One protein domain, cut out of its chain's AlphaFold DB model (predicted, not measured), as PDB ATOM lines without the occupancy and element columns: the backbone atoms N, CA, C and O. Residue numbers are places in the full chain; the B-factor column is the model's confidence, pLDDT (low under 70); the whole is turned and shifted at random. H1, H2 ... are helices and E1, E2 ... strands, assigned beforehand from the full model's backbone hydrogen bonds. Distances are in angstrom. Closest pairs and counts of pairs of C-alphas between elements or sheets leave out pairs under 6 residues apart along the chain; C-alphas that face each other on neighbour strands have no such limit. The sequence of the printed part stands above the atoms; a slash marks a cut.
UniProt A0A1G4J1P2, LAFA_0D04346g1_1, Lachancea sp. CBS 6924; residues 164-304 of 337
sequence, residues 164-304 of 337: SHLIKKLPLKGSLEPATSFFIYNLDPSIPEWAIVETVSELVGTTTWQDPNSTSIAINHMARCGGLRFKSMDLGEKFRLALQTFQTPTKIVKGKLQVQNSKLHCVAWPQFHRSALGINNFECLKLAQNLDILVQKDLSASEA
ATOM      1  N   SER A 164     107.175  49.733   4.177       84.50
ATOM      2  CA  SER A 164     106.830  49.095   2.903       84.50
ATOM      3  C   SER A 164     105.419  48.498   2.878       84.50
ATOM      4  O   SER A 164     104.747  48.537   1.846       84.50
ATOM      5  N   HIS A 165     104.934  47.969   4.005       84.62
ATOM      6  CA  HIS A 165     103.584  47.416   4.109       84.62
ATOM      7  C   HIS A 165     102.482  48.490   4.036       84.62
ATOM      8  O   HIS A 165     101.426  48.233   3.460       84.62
ATOM      9  N   LEU A 166     102.722  49.696   4.562       82.94
ATOM     10  CA  LEU A 166     101.760  50.802   4.506       82.94
ATOM     11  C   LEU A 166     101.738  51.443   3.115       82.94
ATOM     12  O   LEU A 166     100.667  51.624   2.542       82.94
ATOM     13  N   ILE A 167     102.910  51.689   2.519       84.38
ATOM     14  CA  ILE A 167     103.027  52.317   1.189       84.38
ATOM     15  C   ILE A 167     102.317  51.490   0.111       84.38
ATOM     16  O   ILE A 167     101.672  52.056  -0.769       84.38
ATOM     17  N   LYS A 168     102.378  50.155   0.197       85.56
ATOM     18  CA  LYS A 168     101.673  49.258  -0.736       85.56
ATOM     19  C   LYS A 168     100.148  49.399  -0.679       85.56
ATOM     20  O   LYS A 168      99.491  49.141  -1.680       85.56
ATOM     21  N   LYS A 169      99.586  49.790   0.470       85.44
ATOM     22  CA  LYS A 169      98.134  49.954   0.669       85.44
ATOM     23  C   LYS A 169      97.626  51.337   0.264       85.44
ATOM     24  O   LYS A 169      96.418  51.518   0.106       85.44
ATOM     25  N   LEU A 170      98.525  52.310   0.123       87.31
ATOM     26  CA  LEU A 170      98.179  53.679  -0.234       87.31
ATOM     27  C   LEU A 170      98.097  53.847  -1.760       87.31
ATOM     28  O   LEU A 170      98.992  53.399  -2.483       87.31
ATOM     29  N   PRO A 171      97.085  54.560  -2.280       85.12
ATOM     30  CA  PRO A 171      96.897  54.768  -3.713       85.12
ATOM     31  C   PRO A 171      97.798  55.898  -4.243       85.12
ATOM     32  O   PRO A 171      97.342  56.809  -4.926       85.12
ATOM     33  N   LEU A 172      99.104  55.867  -3.955       82.62
ATOM     34  CA  LEU A 172     100.034  56.955  -4.313       82.62
ATOM     35  C   LEU A 172     100.220  57.129  -5.831       82.62
ATOM     36  O   LEU A 172     100.601  58.205  -6.297       82.62
ATOM     37  N   LYS A 173      99.959  56.061  -6.593       80.38
ATOM     38  CA  LYS A 173      99.993  56.031  -8.064       80.38
ATOM     39  C   LYS A 173      98.602  56.158  -8.701       80.38
ATOM     40  O   LYS A 173      98.503  56.087  -9.921       80.38
ATOM     41  N   GLY A 174      97.545  56.288  -7.897       79.69
ATOM     42  CA  GLY A 174      96.176  56.394  -8.393       79.69
ATOM     43  C   GLY A 174      95.925  57.729  -9.094       79.69
ATOM     44  O   GLY A 174      96.528  58.745  -8.742       79.69
ATOM     45  N   SER A 175      95.028  57.717 -10.077       85.94
ATOM     46  CA  SER A 175      94.478  58.926 -10.699       85.94
ATOM     47  C   SER A 175      93.172  59.335 -10.005       85.94
ATOM     48  O   SER A 175      92.617  58.591  -9.192       85.94
ATOM     49  N   LEU A 176      92.670  60.530 -10.309       85.19
ATOM     50  CA  LEU A 176      91.358  60.993  -9.869       85.19
ATOM     51  C   LEU A 176      90.242  60.309 -10.684       85.19
ATOM     52  O   LEU A 176      89.674  60.876 -11.616       85.19
ATOM     53  N   GLU A 177      89.956  59.063 -10.332       85.62
ATOM     54  CA  GLU A 177      88.882  58.245 -10.899       85.62
ATOM     55  C   GLU A 177      87.572  58.387 -10.102       85.62
ATOM     56  O   GLU A 177      87.597  58.838  -8.950       85.62
ATOM     57  N   PRO A 178      86.406  58.056 -10.695       85.75
ATOM     58  CA  PRO A 178      85.151  58.029  -9.951       85.75
ATOM     59  C   PRO A 178      85.210  56.915  -8.897       85.75
ATOM     60  O   PRO A 178      85.318  55.734  -9.218       85.75
ATOM     61  N   ALA A 179      85.171  57.298  -7.623       87.56
ATOM     62  CA  ALA A 179      85.211  56.377  -6.497       87.56
ATOM     63  C   ALA A 179      84.347  56.903  -5.348       87.56
ATOM     64  O   ALA A 179      84.110  58.102  -5.218       87.56
ATOM     65  N   THR A 180      83.905  55.998  -4.476       89.69
ATOM     66  CA  THR A 180      83.216  56.367  -3.230       89.69
ATOM     67  C   THR A 180      84.190  56.866  -2.169       89.69
ATOM     68  O   THR A 180      83.799  57.601  -1.268       89.69
ATOM     69  N   SER A 181      85.457  56.455  -2.241       91.81
ATOM     70  CA  SER A 181      86.485  56.789  -1.261       91.81
ATOM     71  C   SER A 181      87.669  57.491  -1.924       91.81
ATOM     72  O   SER A 181      88.090  57.130  -3.023       91.81
ATOM     73  N   PHE A 182      88.223  58.479  -1.234       92.88
ATOM     74  CA  PHE A 182      89.327  59.325  -1.663       92.88
ATOM     75  C   PHE A 182      90.402  59.370  -0.575       92.88
ATOM     76  O   PHE A 182      90.109  59.363   0.619       92.88
ATOM     77  N   PHE A 183      91.659  59.416  -0.991       94.25
ATOM     78  CA  PHE A 183      92.817  59.604  -0.131       94.25
ATOM     79  C   PHE A 183      93.283  61.055  -0.224       94.25
ATOM     80  O   PHE A 183      93.449  61.583  -1.324       94.25
ATOM     81  N   ILE A 184      93.496  61.683   0.929       93.38
ATOM     82  CA  ILE A 184      93.901  63.080   1.064       93.38
ATOM     83  C   ILE A 184      95.272  63.119   1.739       93.38
ATOM     84  O   ILE A 184      95.479  62.502   2.780       93.38
ATOM     85  N   TYR A 185      96.217  63.857   1.172       92.56
ATOM     86  CA  TYR A 185      97.547  64.051   1.751       92.56
ATOM     87  C   TYR A 185      98.034  65.489   1.560       92.56
ATOM     88  O   TYR A 185      97.351  66.300   0.929       92.56
ATOM     89  N   ASN A 186      99.207  65.805   2.121       93.06
ATOM     90  CA  ASN A 186      99.718  67.171   2.295       93.06
ATOM     91  C   ASN A 186      98.947  67.977   3.357       93.06
ATOM     92  O   ASN A 186      98.776  69.189   3.229       93.06
ATOM     93  N   LEU A 187      98.456  67.301   4.400       91.62
ATOM     94  CA  LEU A 187      97.773  67.961   5.511       91.62
ATOM     95  C   LEU A 187      98.773  68.709   6.390       91.62
ATOM     96  O   LEU A 187      99.830  68.185   6.745       91.62
ATOM     97  N   ASP A 188      98.423  69.937   6.749       89.62
ATOM     98  CA  ASP A 188      99.119  70.670   7.798       89.62
ATOM     99  C   ASP A 188      98.545  70.249   9.163       89.62
ATOM    100  O   ASP A 188      97.316  70.217   9.300       89.62
ATOM    101  N   PRO A 189      99.375  69.927  10.171       89.56
ATOM    102  CA  PRO A 189      98.897  69.563  11.506       89.56
ATOM    103  C   PRO A 189      98.025  70.628  12.183       89.56
ATOM    104  O   PRO A 189      97.252  70.294  13.074       89.56
ATOM    105  N   SER A 190      98.125  71.892  11.763       90.12
ATOM    106  CA  SER A 190      97.339  73.004  12.307       90.12
ATOM    107  C   SER A 190      95.880  72.987  11.848       90.12
ATOM    108  O   SER A 190      95.045  73.658  12.450       90.12
ATOM    109  N   ILE A 191      95.563  72.263  10.767       91.00
ATOM    110  CA  ILE A 191      94.206  72.221  10.216       91.00
ATOM    111  C   ILE A 191      93.389  71.184  10.975       91.00
ATOM    112  O   ILE A 191      93.764  70.011  10.968       91.00
ATOM    113  N   PRO A 192      92.257  71.577  11.573       91.88
ATOM    114  CA  PRO A 192      91.379  70.642  12.248       91.88
ATOM    115  C   PRO A 192      90.509  69.865  11.253       91.88
ATOM    116  O   PRO A 192      90.192  70.337  10.161       91.88
ATOM    117  N   GLU A 193      90.060  68.680  11.666       90.44
ATOM    118  CA  GLU A 193      89.183  67.811  10.872       90.44
ATOM    119  C   GLU A 193      87.880  68.504  10.442       90.44
ATOM    120  O   GLU A 193      87.485  68.386   9.282       90.44
ATOM    121  N   TRP A 194      87.255  69.291  11.326       89.75
ATOM    122  CA  TRP A 194      85.987  69.971  11.026       89.75
ATOM    123  C   TRP A 194      86.088  70.927   9.831       89.75
ATOM    124  O   TRP A 194      85.160  70.981   9.032       89.75
ATOM    125  N   ALA A 195      87.222  71.613   9.650       91.12
ATOM    126  CA  ALA A 195      87.414  72.539   8.531       91.12
ATOM    127  C   ALA A 195      87.471  71.795   7.184       91.12
ATOM    128  O   ALA A 195      87.043  72.295   6.144       91.12
ATOM    129  N   ILE A 196      87.987  70.565   7.192       90.62
ATOM    130  CA  ILE A 196      88.020  69.707   6.004       90.62
ATOM    131  C   ILE A 196      86.614  69.168   5.724       90.62
ATOM    132  O   ILE A 196      86.186  69.150   4.575       90.62
ATOM    133  N   VAL A 197      85.874  68.776   6.762       89.69
ATOM    134  CA  VAL A 197      84.490  68.300   6.615       89.69
ATOM    135  C   VAL A 197      83.584  69.407   6.067       89.69
ATOM    136  O   VAL A 197      82.796  69.152   5.158       89.69
ATOM    137  N   GLU A 198      83.718  70.631   6.577       89.56
ATOM    138  CA  GLU A 198      82.952  71.800   6.138       89.56
ATOM    139  C   GLU A 198      83.206  72.103   4.658       89.56
ATOM    140  O   GLU A 198      82.267  72.096   3.867       89.56
ATOM    141  N   THR A 199      84.475  72.220   4.249       89.62
ATOM    142  CA  THR A 199      84.822  72.455   2.833       89.62
ATOM    143  C   THR A 199      84.335  71.342   1.904       89.62
ATOM    144  O   THR A 199      83.854  71.616   0.807       89.62
ATOM    145  N   VAL A 200      84.405  70.073   2.319       90.19
ATOM    146  CA  VAL A 200      83.851  68.957   1.533       90.19
ATOM    147  C   VAL A 200      82.325  69.049   1.440       90.19
ATOM    148  O   VAL A 200      81.764  68.798   0.373       90.19
ATOM    149  N   SER A 201      81.651  69.428   2.526       89.25
ATOM    150  CA  SER A 201      80.189  69.563   2.572       89.25
ATOM    151  C   SER A 201      79.697  70.706   1.684       89.25
ATOM    152  O   SER A 201      78.728  70.529   0.944       89.25
ATOM    153  N   GLU A 202      80.405  71.838   1.689       89.38
ATOM    154  CA  GLU A 202      80.159  72.971   0.791       89.38
ATOM    155  C   GLU A 202      80.327  72.573  -0.681       89.38
ATOM    156  O   GLU A 202      79.473  72.889  -1.506       89.38
ATOM    157  N   LEU A 203      81.389  71.828  -1.016       87.81
ATOM    158  CA  LEU A 203      81.652  71.387  -2.392       87.81
ATOM    159  C   LEU A 203      80.610  70.390  -2.914       87.81
ATOM    160  O   LEU A 203      80.279  70.408  -4.098       87.81
ATOM    161  N   VAL A 204      80.114  69.499  -2.053       87.25
ATOM    162  CA  VAL A 204      79.116  68.482  -2.430       87.25
ATOM    163  C   VAL A 204      77.683  69.031  -2.347       87.25
ATOM    164  O   VAL A 204      76.772  68.470  -2.962       87.25
ATOM    165  N   GLY A 205      77.485  70.155  -1.650       83.31
ATOM    166  CA  GLY A 205      76.196  70.827  -1.493       83.31
ATOM    167  C   GLY A 205      75.278  70.155  -0.470       83.31
ATOM    168  O   GLY A 205      74.064  70.120  -0.665       83.31
ATOM    169  N   THR A 206      75.834  69.570   0.593       82.06
ATOM    170  CA  THR A 206      75.054  68.922   1.660       82.06
ATOM    171  C   THR A 206      74.716  69.914   2.770       82.06
ATOM    172  O   THR A 206      75.569  70.688   3.195       82.06
ATOM    173  N   THR A 207      73.471  69.883   3.257       71.38
ATOM    174  CA  THR A 207      72.917  70.881   4.189       71.38
ATOM    175  C   THR A 207      73.515  70.832   5.588       71.38
ATOM    176  O   THR A 207      73.512  71.851   6.274       71.38
ATOM    177  N   THR A 208      74.032  69.681   6.029       69.69
ATOM    178  CA  THR A 208      74.779  69.604   7.285       69.69
ATOM    179  C   THR A 208      76.062  68.796   7.127       69.69
ATOM    180  O   THR A 208      76.114  67.773   6.446       69.69
ATOM    181  N   TRP A 209      77.120  69.267   7.785       66.00
ATOM    182  CA  TRP A 209      78.420  68.601   7.838       66.00
ATOM    183  C   TRP A 209      78.426  67.383   8.779       66.00
ATOM    184  O   TRP A 209      79.344  66.569   8.726       66.00
ATOM    185  N   GLN A 210      77.408  67.259   9.644       66.62
ATOM    186  CA  GLN A 210      77.267  66.176  10.623       66.62
ATOM    187  C   GLN A 210      76.393  65.019  10.147       66.62
ATOM    188  O   GLN A 210      76.261  64.061  10.903       66.62
ATOM    189  N   ASP A 211      75.795  65.070   8.953       71.19
ATOM    190  CA  ASP A 211      74.937  63.982   8.481       71.19
ATOM    191  C   ASP A 211      75.748  62.673   8.395       71.19
ATOM    192  O   ASP A 211      76.511  62.482   7.439       71.19
ATOM    193  N   PRO A 212      75.562  61.711   9.325       66.69
ATOM    194  CA  PRO A 212      76.378  60.492   9.382       66.69
ATOM    195  C   PRO A 212      76.119  59.576   8.179       66.69
ATOM    196  O   PRO A 212      76.832  58.605   7.931       66.69
ATOM    197  N   ASN A 213      75.066  59.883   7.424       69.38
ATOM    198  CA  ASN A 213      74.664  59.189   6.218       69.38
ATOM    199  C   ASN A 213      75.318  59.743   4.947       69.38
ATOM    200  O   ASN A 213      75.168  59.118   3.900       69.38
ATOM    201  N   SER A 214      76.009  60.882   5.012       78.38
ATOM    202  CA  SER A 214      76.558  61.547   3.830       78.38
ATOM    203  C   SER A 214      78.037  61.209   3.622       78.38
ATOM    204  O   SER A 214      78.409  60.582   2.620       78.38
ATOM    205  N   THR A 215      78.880  61.565   4.597       84.06
ATOM    206  CA  THR A 215      80.340  61.478   4.496       84.06
ATOM    207  C   THR A 215      80.950  60.889   5.767       84.06
ATOM    208  O   THR A 215      80.473  61.092   6.878       84.06
ATOM    209  N   SER A 216      82.021  60.121   5.599       87.06
ATOM    210  CA  SER A 216      82.846  59.605   6.688       87.06
ATOM    211  C   SER A 216      84.296  59.977   6.413       87.06
ATOM    212  O   SER A 216      84.811  59.732   5.321       87.06
ATOM    213  N   ILE A 217      84.949  60.615   7.379       88.88
ATOM    214  CA  ILE A 217      86.318  61.116   7.253       88.88
ATOM    215  C   ILE A 217      87.177  60.453   8.329       88.88
ATOM    216  O   ILE A 217      86.718  60.133   9.424       88.88
ATOM    217  N   ALA A 218      88.422  60.147   7.980       91.12
ATOM    218  CA  ALA A 218      89.423  59.645   8.903       91.12
ATOM    219  C   ALA A 218      90.740  60.355   8.620       91.12
ATOM    220  O   ALA A 218      91.371  60.097   7.595       91.12
ATOM    221  N   ILE A 219      91.165  61.233   9.522       91.56
ATOM    222  CA  ILE A 219      92.403  61.999   9.379       91.56
ATOM    223  C   ILE A 219      93.410  61.568  10.443       91.56
ATOM    224  O   ILE A 219      93.065  61.354  11.603       91.56
ATOM    225  N   ASN A 220      94.672  61.449  10.036       92.25
ATOM    226  CA  ASN A 220      95.802  61.301  10.937       92.25
ATOM    227  C   ASN A 220      96.750  62.496  10.755       92.25
ATOM    228  O   ASN A 220      97.539  62.547   9.807       92.25
ATOM    229  N   HIS A 221      96.681  63.457  11.681       91.88
ATOM    230  CA  HIS A 221      97.501  64.674  11.636       91.88
ATOM    231  C   HIS A 221      99.003  64.379  11.750       91.88
ATOM    232  O   HIS A 221      99.800  65.071  11.121       91.88
ATOM    233  N   MET A 222      99.398  63.326  12.476       91.06
ATOM    234  CA  MET A 222     100.811  62.936  12.595       91.06
ATOM    235  C   MET A 222     101.370  62.409  11.274       91.06
ATOM    236  O   MET A 222     102.507  62.704  10.922       91.06
ATOM    237  N   ALA A 223     100.559  61.644  10.541       90.56
ATOM    238  CA  ALA A 223     100.918  61.096   9.238       90.56
ATOM    239  C   ALA A 223     100.708  62.089   8.078       90.56
ATOM    240  O   ALA A 223     101.072  61.795   6.941       90.56
ATOM    241  N   ARG A 224     100.123  63.268   8.354       92.44
ATOM    242  CA  ARG A 224      99.787  64.314   7.367       92.44
ATOM    243  C   ARG A 224      98.928  63.798   6.201       92.44
ATOM    244  O   ARG A 224      98.964  64.334   5.087       92.44
ATOM    245  N   CYS A 225      98.123  62.773   6.476       92.19
ATOM    246  CA  CYS A 225      97.226  62.130   5.524       92.19
ATOM    247  C   CYS A 225      95.888  61.751   6.161       92.19
ATOM    248  O   CYS A 225      95.761  61.611   7.376       92.19
ATOM    249  N   GLY A 226      94.888  61.540   5.320       93.44
ATOM    250  CA  GLY A 226      93.570  61.084   5.712       93.44
ATOM    251  C   GLY A 226      92.855  60.415   4.550       93.44
ATOM    252  O   GLY A 226      93.344  60.378   3.422       93.44
ATOM    253  N   GLY A 227      91.679  59.879   4.823       92.88
ATOM    254  CA  GLY A 227      90.777  59.401   3.796       92.88
ATOM    255  C   GLY A 227      89.361  59.895   4.038       92.88
ATOM    256  O   GLY A 227      88.938  60.119   5.170       92.88
ATOM    257  N   LEU A 228      88.653  60.057   2.936       91.75
ATOM    258  CA  LEU A 228      87.275  60.498   2.838       91.75
ATOM    259  C   LEU A 228      86.495  59.369   2.173       91.75
ATOM    260  O   LEU A 228      86.941  58.831   1.165       91.75
ATOM    261  N   ARG A 229      85.339  59.001   2.710       91.12
ATOM    262  CA  ARG A 229      84.449  57.993   2.138       91.12
ATOM    263  C   ARG A 229      83.021  58.518   2.141       91.12
ATOM    264  O   ARG A 229      82.458  58.802   3.196       91.12
ATOM    265  N   PHE A 230      82.438  58.587   0.957       90.56
ATOM    266  CA  PHE A 230      81.036  58.891   0.721       90.56
ATOM    267  C   PHE A 230      80.190  57.623   0.782       90.56
ATOM    268  O   PHE A 230      80.642  56.541   0.397       90.56
ATOM    269  N   LYS A 231      78.945  57.759   1.250       88.06
ATOM    270  CA  LYS A 231      77.990  56.641   1.273       88.06
ATOM    271  C   LYS A 231      77.415  56.341  -0.115       88.06
ATOM    272  O   LYS A 231      77.257  55.176  -0.460       88.06
ATOM    273  N   SER A 232      77.122  57.380  -0.901       89.25
ATOM    274  CA  SER A 232      76.651  57.258  -2.288       89.25
ATOM    275  C   SER A 232      77.779  57.535  -3.283       89.25
ATOM    276  O   SER A 232      78.622  58.405  -3.050       89.25
ATOM    277  N   MET A 233      77.765  56.816  -4.408       89.81
ATOM    278  CA  MET A 233      78.671  57.053  -5.534       89.81
ATOM    279  C   MET A 233      78.429  58.431  -6.166       89.81
ATOM    280  O   MET A 233      79.395  59.127  -6.471       89.81
ATOM    281  N   ASP A 234      77.173  58.884  -6.223       89.88
ATOM    282  CA  ASP A 234      76.795  60.182  -6.800       89.88
ATOM    283  C   ASP A 234      77.445  61.358  -6.054       89.88
ATOM    284  O   ASP A 234      77.859  62.349  -6.654       89.88
ATOM    285  N   LEU A 235      77.559  61.253  -4.724       88.50
ATOM    286  CA  LEU A 235      78.226  62.267  -3.900       88.50
ATOM    287  C   LEU A 235      79.733  62.303  -4.189       88.50
ATOM    288  O   LEU A 235      80.321  63.382  -4.250       88.50
ATOM    289  N   GLY A 236      80.342  61.137  -4.424       88.00
ATOM    290  CA  GLY A 236      81.741  61.030  -4.830       88.00
ATOM    291  C   GLY A 236      82.004  61.632  -6.211       88.00
ATOM    292  O   GLY A 236      83.021  62.297  -6.407       88.00
ATOM    293  N   GLU A 237      81.077  61.477  -7.158       90.19
ATOM    294  CA  GLU A 237      81.176  62.110  -8.478       90.19
ATOM    295  C   GLU A 237      81.015  63.630  -8.409       90.19
ATOM    296  O   GLU A 237      81.827  64.354  -8.989       90.19
ATOM    297  N   LYS A 238      80.033  64.124  -7.641       89.69
ATOM    298  CA  LYS A 238      79.878  65.563  -7.370       89.69
ATOM    299  C   LYS A 238      81.151  66.153  -6.775       89.69
ATOM    300  O   LYS A 238      81.638  67.174  -7.256       89.69
ATOM    301  N   PHE A 239      81.735  65.468  -5.792       90.69
ATOM    302  CA  PHE A 239      83.008  65.863  -5.202       90.69
ATOM    303  C   PHE A 239      84.137  65.900  -6.242       90.69
ATOM    304  O   PHE A 239      84.866  66.885  -6.326       90.69
ATOM    305  N   ARG A 240      84.255  64.869  -7.091       90.06
ATOM    306  CA  ARG A 240      85.269  64.800  -8.155       90.06
ATOM    307  C   ARG A 240      85.179  65.979  -9.123       90.06
ATOM    308  O   ARG A 240      86.212  66.523  -9.503       90.06
ATOM    309  N   LEU A 241      83.964  66.336  -9.538       90.12
ATOM    310  CA  LEU A 241      83.711  67.430 -10.477       90.12
ATOM    311  C   LEU A 241      83.979  68.806  -9.856       90.12
ATOM    312  O   LEU A 241      84.428  69.707 -10.559       90.12
ATOM    313  N   ALA A 242      83.735  68.958  -8.553       88.38
ATOM    314  CA  ALA A 242      83.970  70.206  -7.834       88.38
ATOM    315  C   ALA A 242      85.464  70.479  -7.553       88.38
ATOM    316  O   ALA A 242      85.857  71.627  -7.331       88.38
ATOM    317  N   LEU A 243      86.317  69.449  -7.560       88.50
ATOM    318  CA  LEU A 243      87.749  69.589  -7.285       88.50
ATOM    319  C   LEU A 243      88.526  70.223  -8.449       88.50
ATOM    320  O   LEU A 243      88.383  69.852  -9.611       88.50
ATOM    321  N   GLN A 244      89.475  71.103  -8.116       86.31
ATOM    322  CA  GLN A 244      90.461  71.594  -9.083       86.31
ATOM    323  C   GLN A 244      91.458  70.480  -9.407       86.31
ATOM    324  O   GLN A 244      92.139  69.987  -8.512       86.31
ATOM    325  N   THR A 245      91.609  70.091 -10.668       88.50
ATOM    326  CA  THR A 245      92.581  69.059 -11.059       88.50
ATOM    327  C   THR A 245      93.929  69.652 -11.457       88.50
ATOM    328  O   THR A 245      93.986  70.711 -12.081       88.50
ATOM    329  N   PHE A 246      95.021  68.945 -11.167       85.19
ATOM    330  CA  PHE A 246      96.350  69.237 -11.706       85.19
ATOM    331  C   PHE A 246      97.046  67.948 -12.153       85.19
ATOM    332  O   PHE A 246      96.740  66.860 -11.663       85.19
ATOM    333  N   GLN A 247      97.973  68.069 -13.103       82.44
ATOM    334  CA  GLN A 247      98.710  66.932 -13.646       82.44
ATOM    335  C   GLN A 247     100.138  66.911 -13.097       82.44
ATOM    336  O   GLN A 247     100.833  67.927 -13.104       82.44
ATOM    337  N   THR A 248     100.571  65.749 -12.613       81.50
ATOM    338  CA  THR A 248     101.935  65.526 -12.121       81.50
ATOM    339  C   THR A 248     102.907  65.280 -13.284       81.50
ATOM    340  O   THR A 248     102.473  64.921 -14.385       81.50
ATOM    341  N   PRO A 249     104.236  65.379 -13.073       73.31
ATOM    342  CA  PRO A 249     105.217  65.048 -14.118       73.31
ATOM    343  C   PRO A 249     105.108  63.600 -14.622       73.31
ATOM    344  O   PRO A 249     105.465  63.299 -15.757       73.31
ATOM    345  N   THR A 250     104.548  62.703 -13.808       76.75
ATOM    346  CA  THR A 250     104.229  61.314 -14.169       76.75
ATOM    347  C   THR A 250     102.933  61.165 -14.981       76.75
ATOM    348  O   THR A 250     102.474  60.045 -15.184       76.75
ATOM    349  N   LYS A 251     102.348  62.275 -15.455       79.81
ATOM    350  CA  LYS A 251     101.077  62.366 -16.196       79.81
ATOM    351  C   LYS A 251      99.833  61.907 -15.424       79.81
ATOM    352  O   LYS A 251      98.776  61.773 -16.035       79.81
ATOM    353  N   ILE A 252      99.923  61.724 -14.107       84.62
ATOM    354  CA  ILE A 252      98.790  61.336 -13.259       84.62
ATOM    355  C   ILE A 252      97.964  62.585 -12.939       84.62
ATOM    356  O   ILE A 252      98.518  63.627 -12.581       84.62
ATOM    357  N   VAL A 253      96.639  62.493 -13.067       87.38
ATOM    358  CA  VAL A 253      95.724  63.588 -12.726       87.38
ATOM    359  C   VAL A 253      95.328  63.456 -11.260       87.38
ATOM    360  O   VAL A 253      94.769  62.439 -10.855       87.38
ATOM    361  N   LYS A 254      95.616  64.484 -10.460       88.94
ATOM    362  CA  LYS A 254      95.278  64.543  -9.034       88.94
ATOM    363  C   LYS A 254      94.330  65.704  -8.761       88.94
ATOM    364  O   LYS A 254      94.369  66.729  -9.442       88.94
ATOM    365  N   GLY A 255      93.477  65.544  -7.755       89.31
ATOM    366  CA  GLY A 255      92.619  66.610  -7.255       89.31
ATOM    367  C   GLY A 255      93.372  67.508  -6.280       89.31
ATOM    368  O   GLY A 255      94.236  67.054  -5.530       89.31
ATOM    369  N   LYS A 256      93.033  68.789  -6.266       91.12
ATOM    370  CA  LYS A 256      93.523  69.786  -5.326       91.12
ATOM    371  C   LYS A 256      92.330  70.338  -4.559       91.12
ATOM    372  O   LYS A 256      91.481  71.024  -5.126       91.12
ATOM    373  N   LEU A 257      92.307  70.052  -3.265       90.38
ATOM    374  CA  LEU A 257      91.328  70.570  -2.322       90.38
ATOM    375  C   LEU A 257      91.957  71.752  -1.582       90.38
ATOM    376  O   LEU A 257      93.019  71.624  -0.971       90.38
ATOM    377  N   GLN A 258      91.336  72.922  -1.680       90.69
ATOM    378  CA  GLN A 258      91.795  74.115  -0.980       90.69
ATOM    379  C   GLN A 258      91.019  74.251   0.328       90.69
ATOM    380  O   GLN A 258      89.814  74.467   0.302       90.69
ATOM    381  N   VAL A 259      91.722  74.130   1.454       88.75
ATOM    382  CA  VAL A 259      91.154  74.296   2.796       88.75
ATOM    383  C   VAL A 259      91.866  75.471   3.444       88.75
ATOM    384  O   VAL A 259      93.066  75.392   3.721       88.75
ATOM    385  N   GLN A 260      91.144  76.575   3.642       86.06
ATOM    386  CA  GLN A 260      91.704  77.838   4.131       86.06
ATOM    387  C   GLN A 260      92.939  78.258   3.295       86.06
ATOM    388  O   GLN A 260      92.822  78.516   2.094       86.06
ATOM    389  N   ASN A 261      94.132  78.270   3.900       84.38
ATOM    390  CA  ASN A 261      95.398  78.633   3.250       84.38
ATOM    391  C   ASN A 261      96.231  77.430   2.769       84.38
ATOM    392  O   ASN A 261      97.313  77.617   2.201       84.38
ATOM    393  N   SER A 262      95.738  76.205   2.954       87.69
ATOM    394  CA  SER A 262      96.447  74.978   2.594       87.69
ATOM    395  C   SER A 262      95.856  74.304   1.365       87.69
ATOM    396  O   SER A 262      94.679  74.435   1.029       87.69
ATOM    397  N   LYS A 263      96.723  73.578   0.661       90.06
ATOM    398  CA  LYS A 263      96.407  72.881  -0.586       90.06
ATOM    399  C   LYS A 263      96.634  71.396  -0.362       90.06
ATOM    400  O   LYS A 263      97.779  70.955  -0.294       90.06
ATOM    401  N   LEU A 264      95.546  70.654  -0.243       91.25
ATOM    402  CA  LEU A 264      95.561  69.215  -0.045       91.25
ATOM    403  C   LEU A 264      95.483  68.516  -1.398       91.25
ATOM    404  O   LEU A 264      94.791  68.977  -2.308       91.25
ATOM    405  N   HIS A 265      96.196  67.407  -1.535       91.38
ATOM    406  CA  HIS A 265      96.145  66.581  -2.734       91.38
ATOM    407  C   HIS A 265      95.181  65.420  -2.500       91.38
ATOM    408  O   HIS A 265      95.241  64.770  -1.459       91.38
ATOM    409  N   CYS A 266      94.300  65.177  -3.465       91.75
ATOM    410  CA  CYS A 266      93.250  64.168  -3.405       91.75
ATOM    411  C   CYS A 266      93.415  63.161  -4.546       91.75
ATOM    412  O   CYS A 266      93.614  63.545  -5.702       91.75
ATOM    413  N   VAL A 267      93.309  61.874  -4.224       91.69
ATOM    414  CA  VAL A 267      93.402  60.755  -5.175       91.69
ATOM    415  C   VAL A 267      92.280  59.759  -4.890       91.69
ATOM    416  O   VAL A 267      91.850  59.637  -3.745       91.69
ATOM    417  N   ALA A 268      91.787  59.045  -5.903       91.38
ATOM    418  CA  ALA A 268      90.805  57.985  -5.685       91.38
ATOM    419  C   ALA A 268      91.409  56.841  -4.855       91.38
ATOM    420  O   ALA A 268      92.543  56.415  -5.084       91.38
ATOM    421  N   TRP A 269      90.650  56.326  -3.888       90.75
ATOM    422  CA  TRP A 269      91.086  55.236  -3.019       90.75
ATOM    423  C   TRP A 269      90.077  54.084  -3.027       90.75
ATOM    424  O   TRP A 269      89.206  54.026  -2.166       90.75
ATOM    425  N   PRO A 270      90.196  53.131  -3.969       82.56
ATOM    426  CA  PRO A 270      89.206  52.063  -4.134       82.56
ATOM    427  C   PRO A 270      89.016  51.188  -2.884       82.56
ATOM    428  O   PRO A 270      87.898  50.802  -2.554       82.56
ATOM    429  N   GLN A 271      90.102  50.899  -2.160       83.31
ATOM    430  CA  GLN A 271      90.087  50.100  -0.932       83.31
ATOM    431  C   GLN A 271      90.489  50.951   0.273       83.31
ATOM    432  O   GLN A 271      91.641  50.941   0.707       83.31
ATOM    433  N   PHE A 272      89.539  51.708   0.822       82.50
ATOM    434  CA  PHE A 272      89.789  52.504   2.024       82.50
ATOM    435  C   PHE A 272      90.059  51.602   3.240       82.50
ATOM    436  O   PHE A 272      89.191  50.844   3.683       82.50
ATOM    437  N   HIS A 273      91.261  51.738   3.802       84.06
ATOM    438  CA  HIS A 273      91.704  51.055   5.013       84.06
ATOM    439  C   HIS A 273      92.226  52.073   6.022       84.06
ATOM    440  O   HIS A 273      93.293  52.651   5.830       84.06
ATOM    441  N   ARG A 274      91.526  52.242   7.149       84.25
ATOM    442  CA  ARG A 274      91.956  53.166   8.214       84.25
ATOM    443  C   ARG A 274      93.361  52.846   8.741       84.25
ATOM    444  O   ARG A 274      94.126  53.760   9.016       84.25
ATOM    445  N   SER A 275      93.727  51.566   8.815       84.00
ATOM    446  CA  SER A 275      95.056  51.121   9.261       84.00
ATOM    447  C   SER A 275      96.196  51.496   8.309       84.00
ATOM    448  O   SER A 275      97.352  51.482   8.720       84.00
ATOM    449  N   ALA A 276      95.905  51.860   7.054       84.75
ATOM    450  CA  ALA A 276      96.924  52.322   6.111       84.75
ATOM    451  C   ALA A 276      97.471  53.718   6.461       84.75
ATOM    452  O   ALA A 276      98.541  54.082   5.985       84.75
ATOM    453  N   LEU A 277      96.770  54.475   7.317       84.00
ATOM    454  CA  LEU A 277      97.201  55.786   7.815       84.00
ATOM    455  C   LEU A 277      98.252  55.687   8.941       84.00
ATOM    456  O   LEU A 277      98.660  56.716   9.475       84.00
ATOM    457  N   GLY A 278      98.679  54.470   9.294       82.19
ATOM    458  CA  GLY A 278      99.636  54.184  10.362       82.19
ATOM    459  C   GLY A 278      98.959  53.764  11.668       82.19
ATOM    460  O   GLY A 278      97.861  54.217  11.991       82.19
ATOM    461  N   ILE A 279      99.618  52.862  12.399       85.69
ATOM    462  CA  ILE A 279      99.165  52.376  13.715       85.69
ATOM    463  C   ILE A 279     100.065  52.952  14.816       85.69
ATOM    464  O   ILE A 279      99.576  53.351  15.869       85.69
ATOM    465  N   ASN A 280     101.371  53.049  14.546       89.81
ATOM    466  CA  ASN A 280     102.368  53.563  15.480       89.81
ATOM    467  C   ASN A 280     102.770  55.010  15.164       89.81
ATOM    468  O   ASN A 280     102.911  55.387  14.000       89.81
ATOM    469  N   ASN A 281     103.076  55.802  16.196       89.56
ATOM    470  CA  ASN A 281     103.501  57.201  16.039       89.56
ATOM    471  C   ASN A 281     104.765  57.349  15.171       89.56
ATOM    472  O   ASN A 281     104.842  58.253  14.341       89.56
ATOM    473  N   PHE A 282     105.738  56.443  15.319       88.69
ATOM    474  CA  PHE A 282     106.977  56.460  14.532       88.69
ATOM    475  C   PHE A 282     106.740  56.150  13.048       88.69
ATOM    476  O   PHE A 282     107.300  56.822  12.183       88.69
ATOM    477  N   GLU A 283     105.870  55.181  12.749       88.62
ATOM    478  CA  GLU A 283     105.454  54.877  11.375       88.62
ATOM    479  C   GLU A 283     104.751  56.079  10.741       88.62
ATOM    480  O   GLU A 283     105.044  56.425   9.600       88.62
ATOM    481  N   CYS A 284     103.874  56.756  11.494       90.00
ATOM    482  CA  CYS A 284     103.161  57.944  11.028       90.00
ATOM    483  C   CYS A 284     104.128  59.072  10.642       90.00
ATOM    484  O   CYS A 284     103.993  59.649   9.567       90.00
ATOM    485  N   LEU A 285     105.136  59.352  11.474       90.44
ATOM    486  CA  LEU A 285     106.117  60.411  11.209       90.44
ATOM    487  C   LEU A 285     106.936  60.148   9.941       90.44
ATOM    488  O   LEU A 285     107.114  61.040   9.113       90.44
ATOM    489  N   LYS A 286     107.405  58.915   9.747       89.19
ATOM    490  CA  LYS A 286     108.123  58.544   8.523       89.19
ATOM    491  C   LYS A 286     107.212  58.488   7.293       89.19
ATOM    492  O   LYS A 286     107.645  58.809   6.186       89.19
ATOM    493  N   LEU A 287     105.951  58.087   7.455       90.12
ATOM    494  CA  LEU A 287     104.955  58.156   6.385       90.12
ATOM    495  C   LEU A 287     104.768  59.614   5.944       90.12
ATOM    496  O   LEU A 287     104.814  59.888   4.746       90.12
ATOM    497  N   ALA A 288     104.674  60.549   6.894       90.88
ATOM    498  CA  ALA A 288     104.590  61.979   6.607       90.88
ATOM    499  C   ALA A 288     105.800  62.481   5.801       90.88
ATOM    500  O   ALA A 288     105.616  63.128   4.773       90.88
ATOM    501  N   GLN A 289     107.026  62.106   6.189       90.06
ATOM    502  CA  GLN A 289     108.247  62.455   5.445       90.06
ATOM    503  C   GLN A 289     108.224  61.926   4.001       90.06
ATOM    504  O   GLN A 289     108.558  62.646   3.059       90.06
ATOM    505  N   ASN A 290     107.788  60.679   3.804       90.31
ATOM    506  CA  ASN A 290     107.657  60.094   2.470       90.31
ATOM    507  C   ASN A 290     106.600  60.812   1.620       90.31
ATOM    508  O   ASN A 290     106.809  61.037   0.424       90.31
ATOM    509  N   LEU A 291     105.473  61.191   2.228       89.81
ATOM    510  CA  LEU A 291     104.441  61.978   1.559       89.81
ATOM    511  C   LEU A 291     104.934  63.381   1.210       89.81
ATOM    512  O   LEU A 291     104.629  63.854   0.123       89.81
ATOM    513  N   ASP A 292     105.738  64.020   2.058       90.06
ATOM    514  CA  ASP A 292     106.334  65.326   1.765       90.06
ATOM    515  C   ASP A 292     107.258  65.274   0.545       90.06
ATOM    516  O   ASP A 292     107.157  66.114  -0.352       90.06
ATOM    517  N   ILE A 293     108.104  64.243   0.457       90.44
ATOM    518  CA  ILE A 293     108.951  64.004  -0.721       90.44
ATOM    519  C   ILE A 293     108.083  63.811  -1.972       90.44
ATOM    520  O   ILE A 293     108.411  64.310  -3.052       90.44
ATOM    521  N   LEU A 294     106.963  63.095  -1.848       88.06
ATOM    522  CA  LEU A 294     106.026  62.882  -2.949       88.06
ATOM    523  C   LEU A 294     105.328  64.185  -3.370       88.06
ATOM    524  O   LEU A 294     105.243  64.465  -4.563       88.06
ATOM    525  N   VAL A 295     104.897  65.014  -2.418       89.25
ATOM    526  CA  VAL A 295     104.301  66.333  -2.682       89.25
ATOM    527  C   VAL A 295     105.292  67.243  -3.402       89.25
ATOM    528  O   VAL A 295     104.928  67.890  -4.381       89.25
ATOM    529  N   GLN A 296     106.555  67.272  -2.974       88.50
ATOM    530  CA  GLN A 296     107.594  68.062  -3.640       88.50
ATOM    531  C   GLN A 296     107.808  67.619  -5.095       88.50
ATOM    532  O   GLN A 296     107.914  68.467  -5.982       88.50
ATOM    533  N   LYS A 297     107.807  66.304  -5.358       86.56
ATOM    534  CA  LYS A 297     107.883  65.744  -6.720       86.56
ATOM    535  C   LYS A 297     106.653  66.071  -7.569       86.56
ATOM    536  O   LYS A 297     106.786  66.286  -8.769       86.56
ATOM    537  N   ASP A 298     105.468  66.103  -6.964       83.56
ATOM    538  CA  ASP A 298     104.229  66.473  -7.653       83.56
ATOM    539  C   ASP A 298     104.215  67.965  -8.042       83.56
ATOM    540  O   ASP A 298     103.716  68.319  -9.110       83.56
ATOM    541  N   LEU A 299     104.766  68.839  -7.190       82.06
ATOM    542  CA  LEU A 299     104.754  70.295  -7.382       82.06
ATOM    543  C   LEU A 299     105.829  70.801  -8.355       82.06
ATOM    544  O   LEU A 299     105.562  71.743  -9.103       82.06
ATOM    545  N   SER A 300     107.017  70.184  -8.382       72.12
ATOM    546  CA  SER A 300     108.180  70.681  -9.137       72.12
ATOM    547  C   SER A 300     107.977  70.777 -10.658       72.12
ATOM    548  O   SER A 300     108.703  71.515 -11.320       72.12
ATOM    549  N   ALA A 301     106.968  70.115 -11.235       55.31
ATOM    550  CA  ALA A 301     106.645  70.248 -12.660       55.31
ATOM    551  C   ALA A 301     105.544  71.273 -12.975       55.31
ATOM    552  O   ALA A 301     105.486  71.762 -14.103       55.31
ATOM    553  N   SER A 302     104.701  71.645 -12.002       50.62
ATOM    554  CA  SER A 302     103.629  72.627 -12.235       50.62
ATOM    555  C   SER A 302     104.180  74.027 -12.541       50.62
ATOM    556  O   SER A 302     103.487  74.830 -13.176       50.62
ATOM    557  N   GLU A 303     105.409  74.327 -12.110       43.19
ATOM    558  CA  GLU A 303     106.111  75.579 -12.416       43.19
ATOM    559  C   GLU A 303     106.798  75.546 -13.791       43.19
ATOM    560  O   GLU A 303     106.811  76.561 -14.489       43.19
ATOM    561  N   ALA A 304     107.252  74.377 -14.259       36.97
ATOM    562  CA  ALA A 304     107.850  74.220 -15.589       36.97
ATOM    563  C   ALA A 304     106.826  74.434 -16.724       36.97
ATOM    564  O   ALA A 304     107.149  75.026 -17.753       36.97
TER     565      ALA A 304
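AT A GLANCE: This is residues 164 to 304 of the 337 residues of the protein "LAFA_0D04346g1_1" of Lachancea sp. CBS 6924 (UniProt A0A1G4J1P2). A strongly twisted sheet of six strands makes the core, with helices on both of its faces: H2 and H3 set crosswise to each other on one face, and the long helix H5 beside the strands on the other. The short helices H1 and H4 meet each other at the side where H5 begins. The printed part has 141 residues, with five named helices and six named strands in the order H1 E1 H2 E2 E3 H3 E4 E5 E6 H4 H5. The sheet runs E2 E3 E1 E6 E5 E4, all antiparallel, and the class is mixed, helices and strands. The whole is compact and rounded, with a radius of gyration of the C-alphas of 14.2 A and spans of 37 by 37 by 28 A.

IN THESE COORDINATES: The sheet holds E1, residues 181 to 185, 13.6 A long; E2, residues 215 to 220, 16.8 A; E3, residues 225 to 230, 17.2 A; E4, residues 244 to 247, 10.5 A; E5, residues 253 to 259, 19.4 A; and E6, residues 262 to 268, 19.7 A. C-alpha 181, where E1 begins, is at (86.485, 56.789, -1.261). The helices are H1, residues 164 to 169; H2, residues 193 to 204, 16.7 A long; H3, residues 233 to 242, 14.4 A; H4, residues 274 to 277; and H5, residues 281 to 299, 26.9 A. H1 begins with C-alpha 164 at (106.830, 49.095, 2.903), and H5 ends with C-alpha 299 at (104.754, 70.295, -7.382).

HOW THE PARTS SIT: From edge strand E2 to edge strand E4 the strands' lines turn by 127 degrees. E2 and E3 form a hairpin, with N 218 and O 227 at 2.9 A. E3 and E1 are antiparallel at 159 degrees, with N 184 and O 226 at 2.8 A. Between E1 and E6, N 183 and O 267 are 2.8 A apart. E4, E5 and E6 form a meander, each strand the antiparallel neighbour of the one before, and both its pairs are hairpins: N 256 and O 244 are 2.7 A apart, N 264 and O 257 2.8 A. E1, H2 and E2 form a split strand-helix-strand unit, two strands running the same way with a helix between them along the chain and E3 between them in the sheet; its crossover is right-handed. Helices on both faces give three layers. H2 is on the sheet at a height of 4.8 A, only just over none of the strands, since 2 of its C-alphas fall on E3. H3, on the same face at 8.8 A, lies over E3 and runs along the strands, at 25 degrees to E3 on the local plane. H2 touches H3 with residues 200 to 204 alone, about perpendicular at 89 degrees; the closest C-alphas, of Val 204 and Phe 239, are 5.4 A apart. H5 is on the opposite face at 8.9 A, only just over none of the strands, with 2 C-alphas each on E3, E6 and E5; the closest C-alphas of H5 and E1, those of Leu 291 and Tyr 185, are 7.2 A apart. H4 only grazes the sheet and touches H1, where the C-alphas of Ala 276 and Leu 166 are 5.3 A apart. H4 and H5 are close but not clearly touching, with the C-alphas of Leu 277 and Cys 284 at 7.1 A. H1 is not on the sheet, but H1 and H5 are near each other. In H2, H3 and H5 every O i to N i+4 pair is within hydrogen-bond range, in H1 1 of 2, and H4 is too short for such a pair.

THE WHOLE: The two C-alphas farthest apart, of Asn 213 and Ala 304, are 42.5 A apart. The printed part has no cut. H1 to E1, with 11 residues between, is the long link. The mean pLDDT of the printed part is 85.7; residues 208 to 210, 212 to 213 and 301 to 304 are under 70.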